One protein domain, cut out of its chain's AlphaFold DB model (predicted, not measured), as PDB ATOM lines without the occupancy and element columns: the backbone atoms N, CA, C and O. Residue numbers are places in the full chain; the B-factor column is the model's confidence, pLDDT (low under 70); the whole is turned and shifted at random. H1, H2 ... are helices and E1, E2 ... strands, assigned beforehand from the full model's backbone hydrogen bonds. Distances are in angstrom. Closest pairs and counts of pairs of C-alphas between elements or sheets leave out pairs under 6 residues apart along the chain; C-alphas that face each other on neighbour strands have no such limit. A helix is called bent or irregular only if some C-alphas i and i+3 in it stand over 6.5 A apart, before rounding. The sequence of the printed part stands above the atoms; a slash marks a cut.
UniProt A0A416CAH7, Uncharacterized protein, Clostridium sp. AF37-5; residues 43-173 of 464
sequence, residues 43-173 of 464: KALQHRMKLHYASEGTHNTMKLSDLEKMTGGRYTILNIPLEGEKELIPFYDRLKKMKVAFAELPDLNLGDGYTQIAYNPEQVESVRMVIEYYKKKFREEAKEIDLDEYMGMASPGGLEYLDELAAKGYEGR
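Overview. This is residues 43 to 173 of the 464 residues of an uncharacterized protein of Clostridium sp. AF37-5 (UniProt A0A416CAH7). A small twisted sheet of four strands has H3 and H4 over one face and the short helix H2 over the opposite face. The first and last helices, H1 and H6, cross as a pair set off from the sheet, with H2 and H5 both touching H1. The printed part has 131 residues, in the order H1 H2 E1 H3 E2 E3 H4 E4 H5 H6; the antiparallel sheet runs E2 E3 E1 E4, and the class is mixed, helices and strands. It is compact, with a radius of gyration of the C-alphas of 13.8 A and spans of 38 by 32 by 24 A.

Arrangement. H1, residues 43 to 54, touches H2, residues 64 to 71, with residues 51 to 53 alone; their closest C-alphas, His 52 and Ser 65, are 5.2 A apart. The inner strand E1, residues 76 to 80, is antiparallel to E3, residues 115 to 119, with N 78 and O 117 at 2.8 A. The edge strand E2, residues 102 to 104, forms a hairpin with E3, with N 103 and O 118 at 2.8 A. E4, residues 143 to 145, is antiparallel to E1, with N 79 and O 143 at 2.8 A. H2 is on the sheet, over E2. H3, residues 85 to 97, lies over E3 at a height over the sheet of 10.4 A, on the opposite face from H2. H4, residues 121 to 134, is on the same face as H3, at a height of 9.4 A; it is irregular, with C-alphas 122 and 125 8.1 A apart. E1, H3, E2 and E3, H4, E4 are split strand-helix-strand units, two strands running the same way with another between them, and both crossovers are right-handed. H3 touches H4 with residues 91 to 95 alone, at a steep tilt of 50 degrees, opposite ways; the closest C-alphas, Leu 95 and Val 130, are 6.7 A apart. H5, residues 147 to 152, only grazes the sheet. H6, residues 158 to 173, touches H1 at a steep tilt of 62 degrees; the closest C-alphas, Ala 54 and Ala 166, are 4.1 A apart. Every O i to N i+4 pair is within hydrogen-bond range in H1, H2, H5 and H6, against 7 of 9 in H3 and 8 of 10 in H4.

Along the chain. H1 begins at C-alpha 43 (18.779, 85.735, -17.020) and is 16.3 A long. H3 is 17.8 A and H4 19.6 A long. H6, 22.2 A long, ends at C-alpha 173 (7.875, 96.790, -1.803).

Size, cuts and confidence. The C-alphas of Lys 136 and Glu 171, the two farthest apart, are 41.2 A apart. The printed part has no cut, and no link is long. Mean pLDDT of the printed part is 84.2; 18 residues are under 70, among them 43 to 46 and 166 to 171.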
ATOM      1  N   LYS A  43      20.036  86.495 -17.047       58.53
ATOM      2  CA  LYS A  43      18.779  85.735 -17.020       58.53
ATOM      3  C   LYS A  43      18.562  85.037 -15.675       58.53
ATOM      4  O   LYS A  43      17.483  85.141 -15.098       58.53
ATOM      5  N   ALA A  44      19.600  84.402 -15.134       61.97
ATOM      6  CA  ALA A  44      19.548  83.801 -13.803       61.97
ATOM      7  C   ALA A  44      19.257  84.855 -12.723       61.97
ATOM      8  O   ALA A  44      18.429  84.631 -11.842       61.97
ATOM      9  N   LEU A  45      19.880  86.035 -12.815       61.38
ATOM     10  CA  LEU A  45      19.585  87.148 -11.915       61.38
ATOM     11  C   LEU A  45      18.128  87.607 -12.043       61.38
ATOM     12  O   LEU A  45      17.455  87.768 -11.030       61.38
ATOM     13  N   GLN A  46      17.620  87.757 -13.267       62.78
ATOM     14  CA  GLN A  46      16.231  88.137 -13.520       62.78
ATOM     15  C   GLN A  46      15.249  87.148 -12.878       62.78
ATOM     16  O   GLN A  46      14.304  87.566 -12.216       62.78
ATOM     17  N   HIS A  47      15.479  85.843 -13.035       77.06
ATOM     18  CA  HIS A  47      14.647  84.801 -12.431       77.06
ATOM     19  C   HIS A  47      14.655  84.874 -10.899       77.06
ATOM     20  O   HIS A  47      13.599  84.827 -10.269       77.06
ATOM     21  N   ARG A  48      15.833  85.075 -10.294       73.94
ATOM     22  CA  ARG A  48      15.957  85.271  -8.842       73.94
ATOM     23  C   ARG A  48      15.197  86.498  -8.359       73.94
ATOM     24  O   ARG A  48      14.530  86.435  -7.334       73.94
ATOM     25  N   MET A  49      15.268  87.600  -9.101       68.25
ATOM     26  CA  MET A  49      14.555  88.831  -8.758       68.25
ATOM     27  C   MET A  49      13.043  88.651  -8.851       68.25
ATOM     28  O   MET A  49      12.331  89.077  -7.948       68.25
ATOM     29  N   LYS A  50      12.547  87.971  -9.891       74.88
ATOM     30  CA  LYS A  50      11.120  87.645 -10.002       74.88
ATOM     31  C   LYS A  50      10.641  86.861  -8.782       74.88
ATOM     32  O   LYS A  50       9.672  87.260  -8.149       74.88
ATOM     33  N   LEU A  51      11.370  85.815  -8.392       80.75
ATOM     34  CA  LEU A  51      11.048  85.027  -7.201       80.75
ATOM     35  C   LEU A  51      11.117  85.830  -5.899       80.75
ATOM     36  O   LEU A  51      10.238  85.682  -5.050       80.75
ATOM     37  N   HIS A  52      12.135  86.682  -5.746       81.75
ATOM     38  CA  HIS A  52      12.319  87.535  -4.569       81.75
ATOM     39  C   HIS A  52      11.070  88.368  -4.262       81.75
ATOM     40  O   HIS A  52      10.689  88.493  -3.100       81.75
ATOM     41  N   TYR A  53      10.449  88.925  -5.306       75.81
ATOM     42  CA  TYR A  53       9.251  89.751  -5.179       75.81
ATOM     43  C   TYR A  53       7.951  88.942  -5.234       75.81
ATOM     44  O   TYR A  53       6.985  89.330  -4.595       75.81
ATOM     45  N   ALA A  54       7.908  87.816  -5.949       77.06
ATOM     46  CA  ALA A  54       6.688  87.021  -6.096       77.06
ATOM     47  C   ALA A  54       6.327  86.186  -4.850       77.06
ATOM     48  O   ALA A  54       5.156  85.889  -4.628       77.06
ATOM     49  N   SER A  55       7.314  85.778  -4.046       86.81
ATOM     50  CA  SER A  55       7.093  84.970  -2.838       86.81
ATOM     51  C   SER A  55       6.821  85.859  -1.617       86.81
ATOM     52  O   SER A  55       7.736  86.277  -0.899       86.81
ATOM     53  N   GLU A  56       5.539  86.142  -1.375       81.12
ATOM     54  CA  GLU A  56       5.080  87.039  -0.302       81.12
ATOM     55  C   GLU A  56       4.705  86.334   1.019       81.12
ATOM     56  O   GLU A  56       4.215  86.985   1.942       81.12
ATOM     57  N   GLY A  57       4.980  85.031   1.162       79.19
ATOM     58  CA  GLY A  57       4.760  84.296   2.417       79.19
ATOM     59  C   GLY A  57       3.346  83.721   2.584       79.19
ATOM     60  O   GLY A  57       2.757  83.780   3.670       79.19
ATOM     61  N   THR A  58       2.785  83.145   1.516       77.25
ATOM     62  CA  THR A  58       1.517  82.392   1.553       77.25
ATOM     63  C   THR A  58       1.559  81.275   2.606       77.25
ATOM     64  O   THR A  58       2.624  80.825   3.030       77.25
ATOM     65  N   HIS A  59       0.391  80.873   3.117       79.81
ATOM     66  CA  HIS A  59       0.260  79.824   4.144       79.81
ATOM     67  C   HIS A  59       1.109  80.054   5.416       79.81
ATOM     68  O   HIS A  59       1.572  79.111   6.075       79.81
ATOM     69  N   ASN A  60       1.291  81.327   5.799       81.94
ATOM     70  CA  ASN A  60       2.080  81.732   6.967       81.94
ATOM     71  C   ASN A  60       3.544  81.244   6.875       81.94
ATOM     72  O   ASN A  60       4.140  80.827   7.874       81.94
ATOM     73  N   THR A  61       4.092  81.197   5.660       88.44
ATOM     74  CA  THR A  61       5.527  81.022   5.407       88.44
ATOM     75  C   THR A  61       6.216  82.390   5.404       88.44
ATOM     76  O   THR A  61       5.552  83.425   5.408       88.44
ATOM     77  N   MET A  62       7.548  82.430   5.476       92.75
ATOM     78  CA  MET A  62       8.262  83.707   5.330       92.75
ATOM     79  C   MET A  62       8.326  84.128   3.862       92.75
ATOM     80  O   MET A  62       8.269  83.281   2.972       92.75
ATOM     81  N   LYS A  63       8.497  85.431   3.614       91.62
ATOM     82  CA  LYS A  63       8.827  85.942   2.280       91.62
ATOM     83  C   LYS A  63      10.185  85.388   1.847       91.62
ATOM     84  O   LYS A  63      11.100  85.280   2.673       91.62
ATOM     85  N   LEU A  64      10.368  85.119   0.555       90.62
ATOM     86  CA  LEU A  64      11.687  84.708   0.055       90.62
ATOM     87  C   LEU A  64      12.749  85.782   0.324       90.62
ATOM     88  O   LEU A  64      13.878  85.461   0.690       90.62
ATOM     89  N   SER A  65      12.368  87.057   0.228       82.94
ATOM     90  CA  SER A  65      13.244  88.188   0.541       82.94
ATOM     91  C   SER A  65      13.791  88.162   1.974       82.94
ATOM     92  O   SER A  65      14.940  88.545   2.196       82.94
ATOM     93  N   ASP A  66      13.024  87.672   2.950       88.44
ATOM     94  CA  ASP A  66      13.482  87.546   4.335       88.44
ATOM     95  C   ASP A  66      14.412  86.345   4.519       88.44
ATOM     96  O   ASP A  66      15.442  86.465   5.189       88.44
ATOM     97  N   LEU A  67      14.119  85.221   3.857       89.31
ATOM     98  CA  LEU A  67      15.026  84.073   3.818       89.31
ATOM     99  C   LEU A  67      16.383  84.474   3.220       89.31
ATOM    100  O   LEU A  67      17.425  84.176   3.802       89.31
ATOM    101  N   GLU A  68      16.384  85.208   2.106       84.75
ATOM    102  CA  GLU A  68      17.608  85.699   1.473       84.75
ATOM    103  C   GLU A  68      18.396  86.655   2.378       84.75
ATOM    104  O   GLU A  68      19.622  86.539   2.457       84.75
ATOM    105  N   LYS A  69      17.731  87.559   3.111       82.12
ATOM    106  CA  LYS A  69      18.404  88.415   4.107       82.12
ATOM    107  C   LYS A  69      19.092  87.579   5.187       82.12
ATOM    108  O   LYS A  69      20.221  87.885   5.564       82.12
ATOM    109  N   MET A  70      18.433  86.526   5.672       83.25
ATOM    110  CA  MET A  70      18.958  85.665   6.736       83.25
ATOM    111  C   MET A  70      20.147  84.808   6.286       83.25
ATOM    112  O   MET A  70      21.072  84.592   7.066       83.25
ATOM    113  N   THR A  71      20.136  84.308   5.050       82.75
ATOM    114  CA  THR A  71      21.137  83.343   4.555       82.75
ATOM    115  C   THR A  71      22.255  83.970   3.718       82.75
ATOM    116  O   THR A  71      23.164  83.263   3.260       82.75
ATOM    117  N   GLY A  72      22.192  85.286   3.488       76.38
ATOM    118  CA  GLY A  72      23.087  85.994   2.573       76.38
ATOM    119  C   GLY A  72      22.804  85.670   1.103       76.38
ATOM    120  O   GLY A  72      23.733  85.569   0.304       76.38
ATOM    121  N   GLY A  73      21.534  85.455   0.758       77.06
ATOM    122  CA  GLY A  73      21.071  85.158  -0.599       77.06
ATOM    123  C   GLY A  73      21.227  83.693  -1.009       77.06
ATOM    124  O   GLY A  73      21.252  83.394  -2.203       77.06
ATOM    125  N   ARG A  74      21.373  82.767  -0.055       82.69
ATOM    126  CA  ARG A  74      21.534  81.330  -0.330       82.69
ATOM    127  C   ARG A  74      20.275  80.563   0.059       82.69
ATOM    128  O   ARG A  74      19.845  80.621   1.205       82.69
ATOM    129  N   TYR A  75      19.708  79.812  -0.869       93.69
ATOM    130  CA  TYR A  75      18.597  78.905  -0.600       93.69
ATOM    131  C   TYR A  75      18.668  77.713  -1.552       93.69
ATOM    132  O   TYR A  75      19.272  77.810  -2.622       93.69
ATOM    133  N   THR A  76      18.055  76.606  -1.149       95.75
ATOM    134  CA  THR A  76      17.840  75.429  -1.997       95.75
ATOM    135  C   THR A  76      16.356  75.334  -2.320       95.75
ATOM    136  O   THR A  76      15.533  75.553  -1.428       95.75
ATOM    137  N   ILE A  77      16.010  75.025  -3.573       97.19
ATOM    138  CA  ILE A  77      14.621  74.785  -3.974       97.19
ATOM    139  C   ILE A  77      14.322  73.297  -3.808       97.19
ATOM    140  O   ILE A  77      15.046  72.443  -4.317       97.19
ATOM    141  N   LEU A  78      13.256  72.985  -3.081       97.00
ATOM    142  CA  LEU A  78      12.736  71.636  -2.922       97.00
ATOM    143  C   LEU A  78      11.426  71.515  -3.694       97.00
ATOM    144  O   LEU A  78      10.480  72.246  -3.405       97.00
ATOM    145  N   ASN A  79      11.371  70.564  -4.622       95.50
ATOM    146  CA  ASN A  79      10.153  70.150  -5.296       95.50
ATOM    147  C   ASN A  79       9.445  69.067  -4.478       95.50
ATOM    148  O   ASN A  79       9.992  67.980  -4.266       95.50
ATOM    149  N   ILE A  80       8.245  69.371  -3.994       93.19
ATOM    150  CA  ILE A  80       7.470  68.504  -3.109       93.19
ATOM    151  C   ILE A  80       6.294  67.934  -3.910       93.19
ATOM    152  O   ILE A  80       5.503  68.715  -4.422       93.19
ATOM    153  N   PRO A  81       6.124  66.604  -3.989       91.75
ATOM    154  CA  PRO A  81       5.011  65.939  -4.677       91.75
ATOM    155  C   PRO A  81       3.745  65.939  -3.805       91.75
ATOM    156  O   PRO A  81       3.215  64.882  -3.441       91.75
ATOM    157  N   LEU A  82       3.330  67.132  -3.386       86.88
ATOM    158  CA  LEU A  82       2.089  67.414  -2.680       86.88
ATOM    159  C   LEU A  82       1.485  68.673  -3.288       86.88
ATOM    160  O   LEU A  82       2.189  69.659  -3.475       86.88
ATOM    161  N   GLU A  83       0.176  68.651  -3.497       73.50
ATOM    162  CA  GLU A  83      -0.583  69.793  -3.986       73.50
ATOM    163  C   GLU A  83      -1.872  69.919  -3.170       73.50
ATOM    164  O   GLU A  83      -2.505  68.925  -2.799       73.50
ATOM    165  N   GLY A  84      -2.267  71.154  -2.873       73.69
ATOM    166  CA  GLY A  84      -3.482  71.459  -2.129       73.69
ATOM    167  C   GLY A  84      -3.278  71.652  -0.622       73.69
ATOM    168  O   GLY A  84      -2.529  70.952   0.066       73.69
ATOM    169  N   GLU A  85      -4.023  72.613  -0.076       78.38
ATOM    170  CA  GLU A  85      -3.830  73.140   1.281       78.38
ATOM    171  C   GLU A  85      -3.903  72.079   2.390       78.38
ATOM    172  O   GLU A  85      -3.144  72.128   3.360       78.38
ATOM    173  N   LYS A  86      -4.798  71.088   2.262       83.62
ATOM    174  CA  LYS A  86      -5.024  70.070   3.306       83.62
ATOM    175  C   LYS A  86      -3.795  69.204   3.577       83.62
ATOM    176  O   LYS A  86      -3.645  68.700   4.691       83.62
ATOM    177  N   GLU A  87      -2.954  68.999   2.569       83.94
ATOM    178  CA  GLU A  87      -1.751  68.172   2.671       83.94
ATOM    179  C   GLU A  87      -0.502  69.026   2.912       83.94
ATOM    180  O   GLU A  87       0.350  68.638   3.719       83.94
ATOM    181  N   LEU A  88      -0.449  70.218   2.307       86.75
ATOM    182  CA  LEU A  88       0.657  71.171   2.434       86.75
ATOM    183  C   LEU A  88       0.748  71.818   3.819       86.75
ATOM    184  O   LEU A  88       1.833  71.853   4.398       86.75
ATOM    185  N   ILE A  89      -0.367  72.274   4.401       90.12
ATOM    186  CA  ILE A  89      -0.343  72.966   5.703       90.12
ATOM    187  C   ILE A  89       0.295  72.087   6.797       90.12
ATOM    188  O   ILE A  89       1.235  72.543   7.453       90.12
ATOM    189  N   PRO A  90      -0.095  70.804   6.970       92.44
ATOM    190  CA  PRO A  90       0.578  69.926   7.926       92.44
ATOM    191  C   PRO A  90       2.072  69.722   7.638       92.44
ATOM    192  O   PRO A  90       2.860  69.568   8.574       92.44
ATOM    193  N   PHE A  91       2.467  69.675   6.362       93.38
ATOM    194  CA  PHE A  91       3.870  69.544   5.965       93.38
ATOM    195  C   PHE A  91       4.675  70.782   6.393       93.38
ATOM    196  O   PHE A  91       5.715  70.655   7.048       93.38
ATOM    197  N   TYR A  92       4.146  71.981   6.140       94.25
ATOM    198  CA  TYR A  92       4.729  73.250   6.578       94.25
ATOM    199  C   TYR A  92       4.809  73.373   8.095       94.25
ATOM    200  O   TYR A  92       5.848  73.767   8.625       94.25
ATOM    201  N   ASP A  93       3.764  72.982   8.821       94.31
ATOM    202  CA  ASP A  93       3.780  72.976  10.284       94.31
ATOM    203  C   ASP A  93       4.894  72.081  10.831       94.31
ATOM    204  O   ASP A  93       5.536  72.402  11.839       94.31
ATOM    205  N   ARG A  94       5.184  70.968  10.147       95.00
ATOM    206  CA  ARG A  94       6.282  70.088  10.538       95.00
ATOM    207  C   ARG A  94       7.650  70.712  10.262       95.00
ATOM    208  O   ARG A  94       8.512  70.614  11.138       95.00
ATOM    209  N   LEU A  95       7.840  71.378   9.123       95.38
ATOM    210  CA  LEU A  95       9.057  72.153   8.844       95.38
ATOM    211  C   LEU A  95       9.279  73.242   9.904       95.38
ATOM    212  O   LEU A  95      10.365  73.328  10.482       95.38
ATOM    213  N   LYS A  96       8.225  73.992  10.257       94.44
ATOM    214  CA  LYS A  96       8.255  75.007  11.326       94.44
ATOM    215  C   LYS A  96       8.618  74.394  12.680       94.44
ATOM    216  O   LYS A  96       9.472  74.922  13.389       94.44
ATOM    217  N   LYS A  97       8.041  73.237  13.031       95.44
ATOM    218  CA  LYS A  97       8.364  72.507  14.273       95.44
ATOM    219  C   LYS A  97       9.828  72.061  14.330       95.44
ATOM    220  O   LYS A  97      10.424  72.069  15.405       95.44
ATOM    221  N   MET A  98      10.406  71.711  13.183       95.31
ATOM    222  CA  MET A  98      11.831  71.388  13.035       95.31
ATOM    223  C   MET A  98      12.726  72.637  12.924       95.31
ATOM    224  O   MET A  98      13.934  72.502  12.734       95.31
ATOM    225  N   LYS A  99      12.152  73.842  13.078       94.12
ATOM    226  CA  LYS A  99      12.823  75.147  12.975       94.12
ATOM    227  C   LYS A  99      13.512  75.378  11.627       94.12
ATOM    228  O   LYS A  99      14.525  76.074  11.564       94.12
ATOM    229  N   VAL A 100      12.965  74.801  10.561       96.06
ATOM    230  CA  VAL A 100      13.422  75.079   9.200       96.06
ATOM    231  C   VAL A 100      12.952  76.482   8.809       96.06
ATOM    232  O   VAL A 100      11.776  76.809   8.966       96.06
ATOM    233  N   ALA A 101      13.871  77.309   8.322       94.69
ATOM    234  CA  ALA A 101      13.593  78.575   7.666       94.69
ATOM    235  C   ALA A 101      13.325  78.291   6.184       94.69
ATOM    236  O   ALA A 101      14.214  77.811   5.473       94.69
ATOM    237  N   PHE A 102      12.093  78.541   5.744       96.94
ATOM    238  CA  PHE A 102      11.659  78.275   4.377       96.94
ATOM    239  C   PHE A 102      10.571  79.249   3.918       96.94
ATOM    240  O   PHE A 102       9.755  79.702   4.722       96.94
ATOM    241  N   ALA A 103      10.552  79.517   2.620       96.06
ATOM    242  CA  ALA A 103       9.559  80.314   1.919       96.06
ATOM    243  C   ALA A 103       8.852  79.442   0.876       96.06
ATOM    244  O   ALA A 103       9.497  78.644   0.195       96.06
ATOM    245  N   GLU A 104       7.539  79.590   0.743       93.88
ATOM    246  CA  GLU A 104       6.791  78.988  -0.364       93.88
ATOM    247  C   GLU A 104       7.073  79.749  -1.664       93.88
ATOM    248  O   GLU A 104       7.107  80.983  -1.670       93.88
ATOM    249  N   LEU A 105       7.314  79.027  -2.758       93.12
ATOM    250  CA  LEU A 105       7.499  79.619  -4.081       93.12
ATOM    251  C   LEU A 105       6.186  79.560  -4.873       93.12
ATOM    252  O   LEU A 105       5.379  78.664  -4.630       93.12
ATOM    253  N   PRO A 106       5.970  80.477  -5.834       86.81
ATOM    254  CA  PRO A 106       4.826  80.391  -6.733       86.81
ATOM    255  C   PRO A 106       4.789  79.052  -7.468       86.81
ATOM    256  O   PRO A 106       5.804  78.621  -8.018       86.81
ATOM    257  N   ASP A 107       3.624  78.423  -7.517       83.81
ATOM    258  CA  ASP A 107       3.424  77.239  -8.341       83.81
ATOM    259  C   ASP A 107       3.251  77.664  -9.806       83.81
ATOM    260  O   ASP A 107       2.309  78.379 -10.164       83.81
ATOM    261  N   LEU A 108       4.205  77.275 -10.655       78.19
ATOM    262  CA  LEU A 108       4.211  77.639 -12.073       78.19
ATOM    263  C   LEU A 108       3.403  76.654 -12.937       78.19
ATOM    264  O   LEU A 108       3.202  76.905 -14.132       78.19
ATOM    265  N   ASN A 109       2.939  75.541 -12.370       77.94
ATOM    266  CA  ASN A 109       2.255  74.476 -13.090       77.94
ATOM    267  C   ASN A 109       1.126  73.859 -12.257       77.94
ATOM    268  O   ASN A 109       1.126  72.674 -11.935       77.94
ATOM    269  N   LEU A 110       0.126  74.693 -11.976       72.50
ATOM    270  CA  LEU A 110      -1.074  74.312 -11.235       72.50
ATOM    271  C   LEU A 110      -1.711  73.033 -11.802       72.50
ATOM    272  O   LEU A 110      -2.051  72.961 -12.986       72.50
ATOM    273  N   GLY A 111      -1.950  72.059 -10.930       73.06
ATOM    274  CA  GLY A 111      -2.563  70.774 -11.253       73.06
ATOM    275  C   GLY A 111      -1.580  69.651 -11.584       73.06
ATOM    276  O   GLY A 111      -2.033  68.552 -11.919       73.06
ATOM    277  N   ASP A 112      -0.266  69.884 -11.510       76.25
ATOM    278  CA  ASP A 112       0.745  68.844 -11.740       76.25
ATOM    279  C   ASP A 112       1.031  67.961 -10.513       76.25
ATOM    280  O   ASP A 112       1.701  66.929 -10.629       76.25
ATOM    281  N   GLY A 113       0.452  68.288  -9.356       81.00
ATOM    282  CA  GLY A 113       0.637  67.555  -8.111       81.00
ATOM    283  C   GLY A 113       1.860  67.976  -7.300       81.00
ATOM    284  O   GLY A 113       2.173  67.278  -6.329       81.00
ATOM    285  N   TYR A 114       2.542  69.062  -7.671       87.44
ATOM    286  CA  TYR A 114       3.757  69.527  -7.015       87.44
ATOM    287  C   TYR A 114       3.615  70.912  -6.383       87.44
ATOM    288  O   TYR A 114       2.746  71.713  -6.698       87.44
ATOM    289  N   THR A 115       4.500  71.209  -5.440       90.19
ATOM    290  CA  THR A 115       4.673  72.543  -4.865       90.19
ATOM    291  C   THR A 115       6.143  72.742  -4.546       90.19
ATOM    292  O   THR A 115       6.822  71.814  -4.095       90.19
ATOM    293  N   GLN A 116       6.654  73.952  -4.762       94.00
ATOM    294  CA  GLN A 116       8.057  74.261  -4.516       94.00
ATOM    295  C   GLN A 116       8.232  75.183  -3.314       94.00
ATOM    296  O   GLN A 116       7.499  76.149  -3.115       94.00
ATOM    297  N   ILE A 117       9.251  74.892  -2.508       96.12
ATOM    298  CA  ILE A 117       9.688  75.765  -1.417       96.12
ATOM    299  C   ILE A 117      11.168  76.087  -1.566       96.12
ATOM    300  O   ILE A 117      11.953  75.255  -2.016       96.12
ATOM    301  N   ALA A 118      11.569  77.271  -1.125       97.06
ATOM    302  CA  ALA A 118      12.961  77.619  -0.893       97.06
ATOM    303  C   ALA A 118      13.284  77.449   0.592       97.06
ATOM    304  O   ALA A 118      12.529  77.918   1.438       97.06
ATOM    305  N   TYR A 119      14.404  76.818   0.934       97.06
ATOM    306  CA  TYR A 119      14.808  76.615   2.329       97.06
ATOM    307  C   TYR A 119      16.296  76.923   2.556       97.06
ATOM    308  O   TYR A 119      17.093  76.945   1.615       97.06
ATOM    309  N   ASN A 120      16.685  77.183   3.810       95.06
ATOM    310  CA  ASN A 120      18.089  77.419   4.167       95.06
ATOM    311  C   ASN A 120      18.930  76.128   4.004       95.06
ATOM    312  O   ASN A 120      18.678  75.164   4.734       95.06
ATOM    313  N   PRO A 121      19.978  76.103   3.152       93.81
ATOM    314  CA  PRO A 121      20.767  74.895   2.890       93.81
ATOM    315  C   PRO A 121      21.437  74.312   4.142       93.81
ATOM    316  O   PRO A 121      21.667  73.108   4.226       93.81
ATOM    317  N   GLU A 122      21.709  75.139   5.156       94.38
ATOM    318  CA  GLU A 122      22.299  74.702   6.432       94.38
ATOM    319  C   GLU A 122      21.358  73.798   7.254       94.38
ATOM    320  O   GLU A 122      21.772  73.195   8.242       94.38
ATOM    321  N   GLN A 123      20.092  73.676   6.845       95.56
ATOM    322  CA  GLN A 123      19.046  72.920   7.537       95.56
ATOM    323  C   GLN A 123      18.574  71.686   6.753       95.56
ATOM    324  O   GLN A 123      17.530  71.114   7.077       95.56
ATOM    325  N   VAL A 124      19.350  71.245   5.755       95.19
ATOM    326  CA  VAL A 124      19.040  70.090   4.892       95.19
ATOM    327  C   VAL A 124      18.692  68.819   5.675       95.19
ATOM    328  O   VAL A 124      17.751  68.116   5.320       95.19
ATOM    329  N   GLU A 125      19.369  68.542   6.791       95.75
ATOM    330  CA  GLU A 125      19.096  67.344   7.600       95.75
ATOM    331  C   GLU A 125      17.708  67.382   8.255       95.75
ATOM    332  O   GLU A 125      16.979  66.388   8.249       95.75
ATOM    333  N   SER A 126      17.284  68.550   8.747       96.25
ATOM    334  CA  SER A 126      15.925  68.739   9.265       96.25
ATOM    335  C   SER A 126      14.883  68.559   8.163       96.25
ATOM    336  O   SER A 126      13.851  67.933   8.402       96.25
ATOM    337  N   VAL A 127      15.154  69.065   6.957       95.62
ATOM    338  CA  VAL A 127      14.269  68.912   5.791       95.62
ATOM    339  C   VAL A 127      14.141  67.442   5.393       95.62
ATOM    340  O   VAL A 127      13.021  66.945   5.267       95.62
ATOM    341  N   ARG A 128      15.256  66.707   5.305       95.12
ATOM    342  CA  ARG A 128      15.272  65.262   5.017       95.12
ATOM    343  C   ARG A 128      14.453  64.458   6.021       95.12
ATOM    344  O   ARG A 128      13.686  63.588   5.622       95.12
ATOM    345  N   MET A 129      14.542  64.780   7.314       94.75
ATOM    346  CA  MET A 129      13.708  64.130   8.333       94.75
ATOM    347  C   MET A 129      12.207  64.359   8.107       94.75
ATOM    348  O   MET A 129      11.402  63.466   8.378       94.75
ATOM    349  N   VAL A 130      11.808  65.542   7.626       94.62
ATOM    350  CA  VAL A 130      10.402  65.821   7.298       94.62
ATOM    351  C   VAL A 130       9.978  65.076   6.033       94.62
ATOM    352  O   VAL A 130       8.922  64.445   6.047       94.62
ATOM    353  N   ILE A 131      10.807  65.069   4.987       94.38
ATOM    354  CA  ILE A 131      10.569  64.300   3.753       94.38
ATOM    355  C   ILE A 131      10.353  62.819   4.084       94.38
ATOM    356  O   ILE A 131       9.336  62.245   3.701       94.38
ATOM    357  N   GLU A 132      11.238  62.213   4.878       93.38
ATOM    358  CA  GLU A 132      11.115  60.805   5.275       93.38
ATOM    359  C   GLU A 132       9.843  60.529   6.093       93.38
ATOM    360  O   GLU A 132       9.193  59.498   5.912       93.38
ATOM    361  N   TYR A 133       9.417  61.470   6.945       92.44
ATOM    362  CA  TYR A 133       8.155  61.346   7.681       92.44
ATOM    363  C   TYR A 133       6.928  61.340   6.747       92.44
ATOM    364  O   TYR A 133       5.958  60.626   7.011       92.44
ATOM    365  N   TYR A 134       6.964  62.110   5.655       90.94
ATOM    366  CA  TYR A 134       5.872  62.212   4.677       90.94
ATOM    367  C   TYR A 134       6.004  61.254   3.484       90.94
ATOM    368  O   TYR A 134       5.065  61.148   2.702       90.94
ATOM    369  N   LYS A 135       7.084  60.472   3.394       89.19
ATOM    370  CA  LYS A 135       7.407  59.585   2.261       89.19
ATOM    371  C   LYS A 135       6.264  58.687   1.792       89.19
ATOM    372  O   LYS A 135       6.086  58.488   0.601       89.19
ATOM    373  N   LYS A 136       5.455  58.161   2.720       88.56
ATOM    374  CA  LYS A 136       4.304  57.292   2.397       88.56
ATOM    375  C   LYS A 136       3.115  58.028   1.772       88.56
ATOM    376  O   LYS A 136       2.209  57.373   1.271       88.56
ATOM    377  N   LYS A 137       3.072  59.354   1.891       84.69
ATOM    378  CA  LYS A 137       2.025  60.210   1.321       84.69
ATOM    379  C   LYS A 137       2.407  60.762  -0.047       84.69
ATOM    380  O   LYS A 137       1.528  61.201  -0.773       84.69
ATOM    381  N   PHE A 138       3.691  60.744  -0.383       86.75
ATOM    382  CA  PHE A 138       4.157  61.234  -1.665       86.75
ATOM    383  C   PHE A 138       3.843  60.248  -2.790       86.75
ATOM    384  O   PHE A 138       3.994  59.036  -2.626       86.75
ATOM    385  N   ARG A 139       3.421  60.782  -3.941       80.25
ATOM    386  CA  ARG A 139       3.282  59.997  -5.179       80.25
ATOM    387  C   ARG A 139       4.647  59.650  -5.777       80.25
ATOM    388  O   ARG A 139       4.810  58.565  -6.325       80.25
ATOM    389  N   GLU A 140       5.606  60.558  -5.622       88.19
ATOM    390  CA  GLU A 140       6.983  60.457  -6.115       88.19
ATOM    391  C   GLU A 140       7.990  60.884  -5.033       88.19
ATOM    392  O   GLU A 140       7.613  61.165  -3.901       88.19
ATOM    393  N   GLU A 141       9.289  60.888  -5.321       88.25
ATOM    394  CA  GLU A 141      10.292  61.349  -4.356       88.25
ATOM    395  C   GLU A 141      10.429  62.877  -4.402       88.25
ATOM    396  O   GLU A 141      10.554  63.466  -5.474       88.25
ATOM    397  N   ALA A 142      10.423  63.530  -3.234       92.25
ATOM    398  CA  ALA A 142      10.729  64.954  -3.157       92.25
ATOM    399  C   ALA A 142      12.199  65.181  -3.532       92.25
ATOM    400  O   ALA A 142      13.091  64.546  -2.965       92.25
ATOM    401  N   LYS A 143      12.451  66.096  -4.469       94.19
ATOM    402  CA  LYS A 143      13.777  66.303  -5.062       94.19
ATOM    403  C   LYS A 143      14.200  67.759  -4.927       94.19
ATOM    404  O   LYS A 143      13.406  68.670  -5.143       94.19
ATOM    405  N   GLU A 144      15.465  67.974  -4.594       96.31
ATOM    406  CA  GLU A 144      16.083  69.289  -4.741       96.31
ATOM    407  C   GLU A 144      16.273  69.593  -6.226       96.31
ATOM    408  O   GLU A 144      16.767  68.750  -6.982       96.31
ATOM    409  N   ILE A 145      15.860  70.788  -6.623       95.19
ATOM    410  CA  ILE A 145      15.963  71.273  -7.995       95.19
ATOM    411  C   ILE A 145      16.710  72.601  -8.014       95.19
ATOM    412  O   ILE A 145      16.724  73.341  -7.024       95.19
ATOM    413  N   ASP A 146      17.352  72.906  -9.133       92.06
ATOM    414  CA  ASP A 146      17.923  74.229  -9.347       92.06
ATOM    415  C   ASP A 146      16.887  75.229  -9.896       92.06
ATOM    416  O   ASP A 146      15.711  74.924 -10.117       92.06
ATOM    417  N   LEU A 147      17.320  76.481 -10.053       86.94
ATOM    418  CA  LEU A 147      16.461  77.557 -10.534       86.94
ATOM    419  C   LEU A 147      16.030  77.362 -11.994       86.94
ATOM    420  O   LEU A 147      14.932  77.777 -12.358       86.94
ATOM    421  N   ASP A 148      16.880  76.770 -12.829       86.94
ATOM    422  CA  ASP A 148      16.570  76.556 -14.240       86.94
ATOM    423  C   ASP A 148      15.575  75.398 -14.394       86.94
ATOM    424  O   ASP A 148      14.631  75.517 -15.175       86.94
ATOM    425  N   GLU A 149      15.722  74.334 -13.599       92.25
ATOM    426  CA  GLU A 149      14.737  73.258 -13.457       92.25
ATOM    427  C   GLU A 149      13.384  73.819 -12.994       92.25
ATOM    428  O   GLU A 149      12.381  73.576 -13.659       92.25
ATOM    429  N   TYR A 150      13.349  74.632 -11.930       92.00
ATOM    430  CA  TYR A 150      12.113  75.264 -11.441       92.00
ATOM    431  C   TYR A 150      11.410  76.089 -12.527       92.00
ATOM    432  O   TYR A 150      10.216  75.929 -12.767       92.00
ATOM    433  N   MET A 151      12.154  76.940 -13.238       84.19
ATOM    434  CA  MET A 151      11.580  77.767 -14.305       84.19
ATOM    435  C   MET A 151      11.168  76.932 -15.525       84.19
ATOM    436  O   MET A 151      10.239  77.305 -16.239       84.19
ATOM    437  N   GLY A 152      11.838  75.802 -15.763       87.31
ATOM    438  CA  GLY A 152      11.505  74.844 -16.814       87.31
ATOM    439  C   GLY A 152      10.241  74.027 -16.540       87.31
ATOM    440  O   GLY A 152       9.667  73.492 -17.486       87.31
ATOM    441  N   MET A 153       9.784  73.959 -15.285       83.31
ATOM    442  CA  MET A 153       8.522  73.307 -14.913       83.31
ATOM    443  C   MET A 153       7.291  74.155 -15.247       83.31
ATOM    444  O   MET A 153       6.178  73.650 -15.170       83.31
ATOM    445  N   ALA A 154       7.460  75.425 -15.624       72.38
ATOM    446  CA  ALA A 154       6.342  76.323 -15.868       72.38
ATOM    447  C   ALA A 154       5.413  75.835 -16.993       72.38
ATOM    448  O   ALA A 154       5.846  75.529 -18.106       72.38
ATOM    449  N   SER A 155       4.109  75.853 -16.718       70.12
ATOM    450  CA  SER A 155       3.068  75.697 -17.736       70.12
ATOM    451  C   SER A 155       3.105  76.859 -18.749       70.12
ATOM    452  O   SER A 155       3.718  77.897 -18.471       70.12
ATOM    453  N   PRO A 156       2.404  76.772 -19.901       62.25
ATOM    454  CA  PRO A 156       2.338  77.867 -20.877       62.25
ATOM    455  C   PRO A 156       1.916  79.236 -20.305       62.25
ATOM    456  O   PRO A 156       2.253  80.252 -20.906       62.25
ATOM    457  N   GLY A 157       1.229  79.277 -19.154       64.88
ATOM    458  CA  GLY A 157       0.877  80.508 -18.427       64.88
ATOM    459  C   GLY A 157       1.659  80.750 -17.126       64.88
ATOM    460  O   GLY A 157       1.544  81.824 -16.539       64.88
ATOM    461  N   GLY A 158       2.472  79.795 -16.667       61.84
ATOM    462  CA  GLY A 158       3.171  79.866 -15.378       61.84
ATOM    463  C   GLY A 158       4.182  81.008 -15.285       61.84
ATOM    464  O   GLY A 158       4.278  81.681 -14.263       61.84
ATOM    465  N   LEU A 159       4.908  81.279 -16.374       69.88
ATOM    466  CA  LEU A 159       5.870  82.387 -16.414       69.88
ATOM    467  C   LEU A 159       5.180  83.756 -16.411       69.88
ATOM    468  O   LEU A 159       5.674  84.680 -15.772       69.88
ATOM    469  N   GLU A 160       4.033  83.886 -17.084       67.69
ATOM    470  CA  GLU A 160       3.239  85.120 -17.051       67.69
ATOM    471  C   GLU A 160       2.658  85.357 -15.654       67.69
ATOM    472  O   GLU A 160       2.706  86.474 -15.148       67.69
ATOM    473  N   TYR A 161       2.182  84.294 -15.000       71.56
ATOM    474  CA  TYR A 161       1.727  84.344 -13.614       71.56
ATOM    475  C   TYR A 161       2.837  84.812 -12.662       71.56
ATOM    476  O   TYR A 161       2.621  85.718 -11.855       71.56
ATOM    477  N   LEU A 162       4.045  84.261 -12.800       71.75
ATOM    478  CA  LEU A 162       5.206  84.700 -12.029       71.75
ATOM    479  C   LEU A 162       5.546  86.173 -12.284       71.75
ATOM    480  O   LEU A 162       5.881  86.890 -11.343       71.75
ATOM    481  N   ASP A 163       5.441  86.638 -13.529       66.50
ATOM    482  CA  ASP A 163       5.679  88.039 -13.881       66.50
ATOM    483  C   ASP A 163       4.650  88.974 -13.243       66.50
ATOM    484  O   ASP A 163       5.015  90.032 -12.727       66.50
ATOM    485  N   GLU A 164       3.376  88.580 -13.221       68.75
ATOM    486  CA  GLU A 164       2.320  89.338 -12.550       68.75
ATOM    487  C   GLU A 164       2.529  89.389 -11.029       68.75
ATOM    488  O   GLU A 164       2.382  90.457 -10.428       68.75
ATOM    489  N   LEU A 165       2.901  88.268 -10.400       71.25
ATOM    490  CA  LEU A 165       3.220  88.229  -8.969       71.25
ATOM    491  C   LEU A 165       4.446  89.079  -8.636       71.25
ATOM    492  O   LEU A 165       4.407  89.868  -7.696       71.25
ATOM    493  N   ALA A 166       5.517  88.956  -9.420       69.56
ATOM    494  CA  ALA A 166       6.732  89.735  -9.227       69.56
ATOM    495  C   ALA A 166       6.464  91.237  -9.375       69.56
ATOM    496  O   ALA A 166       6.975  92.024  -8.582       69.56
ATOM    497  N   ALA A 167       5.644  91.642 -10.350       65.69
ATOM    498  CA  ALA A 167       5.256  93.037 -10.533       65.69
ATOM    499  C   ALA A 167       4.446  93.570  -9.340       65.69
ATOM    500  O   ALA A 167       4.738  94.662  -8.853       65.69
ATOM    501  N   LYS A 168       3.478  92.792  -8.837       68.62
ATOM    502  CA  LYS A 168       2.691  93.155  -7.647       68.62
ATOM    503  C   LYS A 168       3.556  93.262  -6.397       68.62
ATOM    504  O   LYS A 168       3.474  94.263  -5.695       68.62
ATOM    505  N   GLY A 169       4.409  92.271  -6.144       69.06
ATOM    506  CA  GLY A 169       5.306  92.291  -4.992       69.06
ATOM    507  C   GLY A 169       6.343  93.410  -5.082       69.06
ATOM    508  O   GLY A 169       6.678  94.036  -4.079       69.06
ATOM    509  N   TYR A 170       6.809  93.738  -6.288       68.25
ATOM    510  CA  TYR A 170       7.667  94.897  -6.526       68.25
ATOM    511  C   TYR A 170       6.949  96.215  -6.209       68.25
ATOM    512  O   TYR A 170       7.498  97.051  -5.494       68.25
ATOM    513  N   GLU A 171       5.718  96.394  -6.692       66.50
ATOM    514  CA  GLU A 171       4.894  97.569  -6.387       66.50
ATOM    515  C   GLU A 171       4.605  97.672  -4.879       66.50
ATOM    516  O   GLU A 171       4.763  98.740  -4.288       66.50
ATOM    517  N   GLY A 172       4.304  96.550  -4.223       71.19
ATOM    518  CA  GLY A 172       4.147  96.475  -2.770       71.19
ATOM    519  C   GLY A 172       5.408  96.893  -2.010       71.19
ATOM    520  O   GLY A 172       5.333  97.713  -1.098       71.19
ATOM    521  N   ARG A 173       6.588  96.405  -2.414       71.50
ATOM    522  CA  ARG A 173       7.875  96.790  -1.803       71.50
ATOM    523  C   ARG A 173       8.218  98.257  -2.036       71.50
ATOM    524  O   ARG A 173       8.716  98.910  -1.126       71.50
TER     525      ARG A 173